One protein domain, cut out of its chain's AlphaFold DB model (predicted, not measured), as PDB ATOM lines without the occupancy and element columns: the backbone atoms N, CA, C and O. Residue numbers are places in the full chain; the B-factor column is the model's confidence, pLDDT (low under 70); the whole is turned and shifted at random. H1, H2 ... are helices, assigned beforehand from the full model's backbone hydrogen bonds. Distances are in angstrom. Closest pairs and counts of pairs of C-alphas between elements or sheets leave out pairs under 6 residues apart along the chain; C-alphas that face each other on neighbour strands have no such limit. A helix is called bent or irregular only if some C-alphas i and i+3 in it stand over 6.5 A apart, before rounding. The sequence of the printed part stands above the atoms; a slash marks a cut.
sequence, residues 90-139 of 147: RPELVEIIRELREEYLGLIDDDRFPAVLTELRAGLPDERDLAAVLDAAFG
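This is residues 90 to 139 of the 147 residues of an uncharacterized protein of Streptomyces sp. QHH-9511 (UniProt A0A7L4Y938). Three helices make a small body: H1 and H2 run nearly opposite ways as two rails that stay apart, and H3 lies slantwise on one side of both, bridging the gap from the last residues of H2 to H1. H3 packs mainly on H1, meets H2 only at the corner by their link, and is the one helix that touches both others. The printed part has 50 residues with three named helices, in the order H1, H2, H3, and no named strand; the class is all helix. The whole is compact, with a radius of gyration of the C-alphas of 9.9 A, and its rounded outline spans 26 by 19 by 15 A.

The longest helix is H1, residues 91 to 104, which measures 19.9 A from its first C-alpha, that of Pro 91 at (-52.862, 43.919, -67.094), to its last, that of Tyr 104 at (-67.671, 32.842, -74.329). H3, residues 127 to 138, measures 15.9 A between its end C-alphas, and C-alpha 138 stands at (-63.660, 37.581, -80.330). H2, residues 113 to 123, measures 15.4 A and begins with C-alpha 113 at (-72.586, 40.715, -79.215). None of the three helices is bent or irregular.

H1 touches H3, with 9 pairs of C-alphas within 8 A. The closest C-alphas of the two are those of Ile 97 and Ala 137, 5.3 A apart. H1 and H3 run the same way at a steep tilt of 38 degrees, and their centres are 10.7 A apart. H2 and H3 only just touch, with 3 pairs of C-alphas within 8 A, and they touch only at the corner by their link. H3 touches H2 with residues 127 to 130 alone; the closest C-alphas of the two are those of Arg 121 and Leu 130, 6.8 A apart. H2 and H3 run opposite ways at a steep tilt of 42 degrees, with their centres 11.1 A apart. H1 and H2 are apart, with no C-alpha of the one within 8 A of the other. In H1, H2 and H3 every pair of backbone O i and N i+4 is within hydrogen-bond range.

The two C-alphas farthest apart in the domain are those of Arg 90 and Asp 111, 29.0 A from each other, and the first and last printed C-alphas, those of Arg 90 and Gly 139, are 18.6 A apart. The printed part has no cut. The link from H1 to H2 has 8 residues and is short, the link from H2 to H3 has 3 residues and is tight, and no link is long. The mean pLDDT of the printed part is 93.7, and no printed residue is under 70.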
ATOM      1  N   ARG A  90     -51.930  46.053 -71.347       96.62
ATOM      2  CA  ARG A  90     -51.973  46.403 -69.922       96.62
ATOM      3  C   ARG A  90     -52.704  45.306 -69.132       96.62
ATOM      4  O   ARG A  90     -53.711  44.805 -69.641       96.62
ATOM      5  N   PRO A  91     -52.281  45.000 -67.891       96.31
ATOM      6  CA  PRO A  91     -52.862  43.919 -67.094       96.31
ATOM      7  C   PRO A  91     -54.386  43.986 -66.965       96.31
ATOM      8  O   PRO A  91     -55.052  42.963 -67.013       96.31
ATOM      9  N   GLU A  92     -54.962  45.185 -66.868       96.25
ATOM     10  CA  GLU A  92     -56.413  45.345 -66.745       96.25
ATOM     11  C   GLU A  92     -57.165  44.880 -68.003       96.25
ATOM     12  O   GLU A  92     -58.279  44.382 -67.897       96.25
ATOM     13  N   LEU A  93     -56.567  45.027 -69.191       96.94
ATOM     14  CA  LEU A  93     -57.161  44.558 -70.448       96.94
ATOM     15  C   LEU A  93     -56.993  43.047 -70.614       96.94
ATOM     16  O   LEU A  93     -57.909  42.389 -71.094       96.94
ATOM     17  N   VAL A  94     -55.843  42.514 -70.190       97.00
ATOM     18  CA  VAL A  94     -55.560  41.072 -70.164       97.00
ATOM     19  C   VAL A  94     -56.618  40.350 -69.330       97.00
ATOM     20  O   VAL A  94     -57.230  39.403 -69.815       97.00
ATOM     21  N   GLU A  95     -56.919  40.841 -68.126       96.62
ATOM     22  CA  GLU A  95     -57.949  40.231 -67.272       96.62
ATOM     23  C   GLU A  95     -59.342  40.257 -67.914       96.62
ATOM     24  O   GLU A  95     -60.041  39.249 -67.887       96.62
ATOM     25  N   ILE A  96     -59.726  41.364 -68.561       96.69
ATOM     26  CA  ILE A  96     -61.010  41.444 -69.278       96.69
ATOM     27  C   ILE A  96     -61.058  40.418 -70.417       96.69
ATOM     28  O   ILE A  96     -62.064  39.737 -70.597       96.69
ATOM     29  N   ILE A  97     -59.984  40.292 -71.202       96.06
ATOM     30  CA  ILE A  97     -59.924  39.334 -72.316       96.06
ATOM     31  C   ILE A  97     -60.010  37.899 -71.797       96.06
ATOM     32  O   ILE A  97     -60.744  37.100 -72.380       96.06
ATOM     33  N   ARG A  98     -59.321  37.592 -70.693       94.69
ATOM     34  CA  ARG A  98     -59.390  36.293 -70.018       94.69
ATOM     35  C   ARG A  98     -60.821  35.973 -69.593       94.69
ATOM     36  O   ARG A  98     -61.357  34.954 -70.009       94.69
ATOM     37  N   GLU A  99     -61.484  36.878 -68.872       95.31
ATOM     38  CA  GLU A  99     -62.881  36.705 -68.445       95.31
ATOM     39  C   GLU A  99     -63.827  36.465 -69.635       95.31
ATOM     40  O   GLU A  99     -64.650  35.547 -69.609       95.31
ATOM     41  N   LEU A 100     -63.673  37.232 -70.721       95.19
ATOM     42  CA  LEU A 100     -64.472  37.045 -71.934       95.19
ATOM     43  C   LEU A 100     -64.185  35.697 -72.615       95.19
ATOM     44  O   LEU A 100     -65.112  35.045 -73.098       95.19
ATOM     45  N   ARG A 101     -62.926  35.252 -72.676       92.81
ATOM     46  CA  ARG A 101     -62.566  33.952 -73.265       92.81
ATOM     47  C   ARG A 101     -63.051  32.787 -72.408       92.81
ATOM     48  O   ARG A 101     -63.537  31.810 -72.969       92.81
ATOM     49  N   GLU A 102     -63.013  32.905 -71.087       92.19
ATOM     50  CA  GLU A 102     -63.579  31.909 -70.171       92.19
ATOM     51  C   GLU A 102     -65.106  31.798 -70.324       92.19
ATOM     52  O   GLU A 102     -65.645  30.691 -70.389       92.19
ATOM     53  N   GLU A 103     -65.813  32.929 -70.426       94.12
ATOM     54  CA  GLU A 103     -67.278  32.953 -70.515       94.12
ATOM     55  C   GLU A 103     -67.797  32.504 -71.890       94.12
ATOM     56  O   GLU A 103     -68.744  31.718 -71.988       94.12
ATOM     57  N   TYR A 104     -67.179  33.003 -72.959       93.06
ATOM     58  CA  TYR A 104     -67.671  32.842 -74.329       93.06
ATOM     59  C   TYR A 104     -66.846  31.849 -75.153       93.06
ATOM     60  O   TYR A 104     -67.168  31.599 -76.313       93.06
ATOM     61  N   LEU A 105     -65.781  31.267 -74.595       91.50
ATOM     62  CA  LEU A 105     -64.874  30.349 -75.303       91.50
ATOM     63  C   LEU A 105     -64.305  30.977 -76.585       91.50
ATOM     64  O   LEU A 105     -64.204  30.333 -77.630       91.50
ATOM     65  N   GLY A 106     -64.033  32.284 -76.504       86.44
ATOM     66  CA  GLY A 106     -63.577  33.130 -77.605       86.44
ATOM     67  C   GLY A 106     -64.550  33.238 -78.790       86.44
ATOM     68  O   GLY A 106     -64.168  33.681 -79.873       86.44
ATOM     69  N   LEU A 107     -65.814  32.832 -78.617       88.69
ATOM     70  CA  LEU A 107     -66.853  32.884 -79.642       88.69
ATOM     71  C   LEU A 107     -68.112  33.552 -79.098       88.69
ATOM     72  O   LEU A 107     -68.772  33.052 -78.196       88.69
ATOM     73  N   ILE A 108     -68.513  34.646 -79.734       91.25
ATOM     74  CA  ILE A 108     -69.759  35.340 -79.415       91.25
ATOM     75  C   ILE A 108     -70.685  35.349 -80.629       91.25
ATOM     76  O   ILE A 108     -70.242  35.574 -81.760       91.25
ATOM     77  N   ASP A 109     -71.963  35.055 -80.403       89.69
ATOM     78  CA  ASP A 109     -73.015  35.120 -81.415       89.69
ATOM     79  C   ASP A 109     -73.477  36.567 -81.680       89.69
ATOM     80  O   ASP A 109     -73.255  37.483 -80.884       89.69
ATOM     81  N   ASP A 110     -74.093  36.785 -82.844       89.44
ATOM     82  CA  ASP A 110     -74.512  38.121 -83.284       89.44
ATOM     83  C   ASP A 110     -75.663  38.696 -82.447       89.44
ATOM     84  O   ASP A 110     -75.838  39.915 -82.416       89.44
ATOM     85  N   ASP A 111     -76.453  37.856 -81.771       92.00
ATOM     86  CA  ASP A 111     -77.554  38.302 -80.922       92.00
ATOM     87  C   ASP A 111     -77.082  38.801 -79.552       92.00
ATOM     88  O   ASP A 111     -77.643  39.772 -79.034       92.00
ATOM     89  N   ARG A 112     -76.025  38.209 -78.986       91.94
ATOM     90  CA  ARG A 112     -75.430  38.633 -77.708       91.94
ATOM     91  C   ARG A 112     -74.376  39.714 -77.861       91.94
ATOM     92  O   ARG A 112     -74.236  40.540 -76.957       91.94
ATOM     93  N   PHE A 113     -73.668  39.755 -78.991       93.75
ATOM     94  CA  PHE A 113     -72.586  40.715 -79.215       93.75
ATOM     95  C   PHE A 113     -72.962  42.182 -78.915       93.75
ATOM     96  O   PHE A 113     -72.184  42.852 -78.235       93.75
ATOM     97  N   PRO A 114     -74.142  42.708 -79.313       94.56
ATOM     98  CA  PRO A 114     -74.509  44.098 -79.030       94.56
ATOM     99  C   PRO A 114     -74.606  44.433 -77.535       94.56
ATOM    100  O   PRO A 114     -74.298  45.561 -77.139       94.56
ATOM    101  N   ALA A 115     -75.036  43.475 -76.707       94.56
ATOM    102  CA  ALA A 115     -75.136  43.664 -75.263       94.56
ATOM    103  C   ALA A 115     -73.738  43.746 -74.635       94.56
ATOM    104  O   ALA A 115     -73.423  44.743 -73.986       94.56
ATOM    105  N   VAL A 116     -72.873  42.776 -74.944       95.25
ATOM    106  CA  VAL A 116     -71.474  42.747 -74.480       95.25
ATOM    107  C   VAL A 116     -70.709  43.988 -74.944       95.25
ATOM    108  O   VAL A 116     -70.030  44.636 -74.153       95.25
ATOM    109  N   LEU A 117     -70.882  44.404 -76.202       95.12
ATOM    110  CA  LEU A 117     -70.275  45.628 -76.732       95.12
ATOM    111  C   LEU A 117     -70.710  46.883 -75.959       95.12
ATOM    112  O   LEU A 117     -69.916  47.805 -75.771       95.12
ATOM    113  N   THR A 118     -71.971  46.942 -75.523       95.38
ATOM    114  CA  THR A 118     -72.495  48.071 -74.741       95.38
ATOM    115  C   THR A 118     -71.871  48.114 -73.347       95.38
ATOM    116  O   THR A 118     -71.483  49.189 -72.888       95.38
ATOM    117  N   GLU A 119     -71.738  46.961 -72.693       94.88
ATOM    118  CA  GLU A 119     -71.102  46.844 -71.378       94.88
ATOM    119  C   GLU A 119     -69.613  47.200 -71.442       94.88
ATOM    120  O   GLU A 119     -69.142  48.036 -70.666       94.88
ATOM    121  N   LEU A 120     -68.891  46.667 -72.432       95.06
ATOM    122  CA  LEU A 120     -67.479  46.985 -72.643       95.06
ATOM    123  C   LEU A 120     -67.267  48.473 -72.930       95.06
ATOM    124  O   LEU A 120     -66.366  49.067 -72.352       95.06
ATOM    125  N   ARG A 121     -68.125  49.122 -73.731       94.81
ATOM    126  CA  ARG A 121     -68.064  50.583 -73.952       94.81
ATOM    127  C   ARG A 121     -68.255  51.399 -72.677       94.81
ATOM    128  O   ARG A 121     -67.707  52.493 -72.567       94.81
ATOM    129  N   ALA A 122     -69.049  50.906 -71.729       94.06
ATOM    130  CA  ALA A 122     -69.246  51.585 -70.453       94.06
ATOM    131  C   ALA A 122     -68.017  51.453 -69.533       94.06
ATOM    132  O   ALA A 122     -67.720  52.388 -68.788       94.06
ATOM    133  N   GLY A 123     -67.309  50.318 -69.592       92.44
ATOM    134  CA  GLY A 123     -66.101  50.048 -68.802       92.44
ATOM    135  C   GLY A 123     -64.788  50.540 -69.431       92.44
ATOM    136  O   GLY A 123     -63.852  50.870 -68.707       92.44
ATOM    137  N   LEU A 124     -64.728  50.631 -70.762       93.50
ATOM    138  CA  LEU A 124     -63.553  50.995 -71.555       93.50
ATOM    139  C   LEU A 124     -63.862  52.240 -72.404       93.50
ATOM    140  O   LEU A 124     -64.273  52.119 -73.558       93.50
ATOM    141  N   PRO A 125     -63.676  53.458 -71.858       87.81
ATOM    142  CA  PRO A 125     -63.986  54.693 -72.578       87.81
ATOM    143  C   PRO A 125     -62.982  55.023 -73.697       87.81
ATOM    144  O   PRO A 125     -63.267  55.887 -74.525       87.81
ATOM    145  N   ASP A 126     -61.803  54.390 -73.711       94.25
ATOM    146  CA  ASP A 126     -60.844  54.506 -74.814       94.25
ATOM    147  C   ASP A 126     -61.212  53.515 -75.928       94.25
ATOM    148  O   ASP A 126     -61.178  52.298 -75.744       94.25
ATOM    149  N   GLU A 127     -61.529  54.045 -77.110       93.12
ATOM    150  CA  GLU A 127     -61.914  53.248 -78.278       93.12
ATOM    151  C   GLU A 127     -60.794  52.304 -78.745       93.12
ATOM    152  O   GLU A 127     -61.073  51.255 -79.322       93.12
ATOM    153  N   ARG A 128     -59.518  52.637 -78.498       93.81
ATOM    154  CA  ARG A 128     -58.395  51.753 -78.849       93.81
ATOM    155  C   ARG A 128     -58.334  50.539 -77.941       93.81
ATOM    156  O   ARG A 128     -58.091  49.441 -78.432       93.81
ATOM    157  N   ASP A 129     -58.564  50.743 -76.648       95.88
ATOM    158  CA  ASP A 129     -58.601  49.656 -75.674       95.88
ATOM    159  C   ASP A 129     -59.794  48.741 -75.959       95.88
ATOM    160  O   ASP A 129     -59.640  47.523 -75.988       95.88
ATOM    161  N   LEU A 130     -60.962  49.323 -76.259       95.81
ATOM    162  CA  LEU A 130     -62.140  48.569 -76.682       95.81
ATOM    163  C   LEU A 130     -61.857  47.731 -77.934       95.81
ATOM    164  O   LEU A 130     -62.165  46.542 -77.956       95.81
ATOM    165  N   ALA A 131     -61.265  48.330 -78.970       94.50
ATOM    166  CA  ALA A 131     -60.938  47.616 -80.199       94.50
ATOM    167  C   ALA A 131     -59.944  46.469 -79.951       94.50
ATOM    168  O   ALA A 131     -60.147  45.379 -80.475       94.50
ATOM    169  N   ALA A 132     -58.916  46.690 -79.123       94.75
ATOM    170  CA  ALA A 132     -57.948  45.656 -78.768       94.75
ATOM    171  C   ALA A 132     -58.599  44.493 -78.003       94.75
ATOM    172  O   ALA A 132     -58.335  43.335 -78.314       94.75
ATOM    173  N   VAL A 133     -59.487  44.789 -77.046       96.25
ATOM    174  CA  VAL A 133     -60.224  43.765 -76.289       96.25
ATOM    175  C   VAL A 133     -61.161  42.966 -77.195       96.25
ATOM    176  O   VAL A 133     -61.187  41.745 -77.099       96.25
ATOM    177  N   LEU A 134     -61.905  43.615 -78.096       95.00
ATOM    178  CA  LEU A 134     -62.832  42.926 -79.005       95.00
ATOM    179  C   LEU A 134     -62.110  42.062 -80.049       95.00
ATOM    180  O   LEU A 134     -62.555  40.945 -80.327       95.00
ATOM    181  N   ASP A 135     -60.999  42.553 -80.606       92.62
ATOM    182  CA  ASP A 135     -60.170  41.786 -81.545       92.62
ATOM    183  C   ASP A 135     -59.555  40.574 -80.838       92.62
ATOM    184  O   ASP A 135     -59.685  39.451 -81.319       92.62
ATOM    185  N   ALA A 136     -58.978  40.761 -79.650       93.12
ATOM    186  CA  ALA A 136     -58.371  39.668 -78.902       93.12
ATOM    187  C   ALA A 136     -59.400  38.650 -78.384       93.12
ATOM    188  O   ALA A 136     -59.192  37.446 -78.517       93.12
ATOM    189  N   ALA A 137     -60.513  39.090 -77.799       93.69
ATOM    190  CA  ALA A 137     -61.493  38.179 -77.210       93.69
ATOM    191  C   ALA A 137     -62.317  37.432 -78.269       93.69
ATOM    192  O   ALA A 137     -62.643  36.266 -78.062       93.69
ATOM    193  N   PHE A 138     -62.654  38.087 -79.387       92.38
ATOM    194  CA  PHE A 138     -63.660  37.581 -80.330       92.38
ATOM    195  C   PHE A 138     -63.261  37.635 -81.809       92.38
ATOM    196  O   PHE A 138     -64.040  37.180 -82.649       92.38
ATOM    197  N   GLY A 139     -62.118  38.232 -82.163       89.44
ATOM    198  CA  GLY A 139     -61.760  38.493 -83.562       89.44
ATOM    199  C   GLY A 139     -62.745  39.435 -84.263       89.44
ATOM    200  O   GLY A 139     -63.016  39.274 -85.458       89.44
TER     201      GLY A 139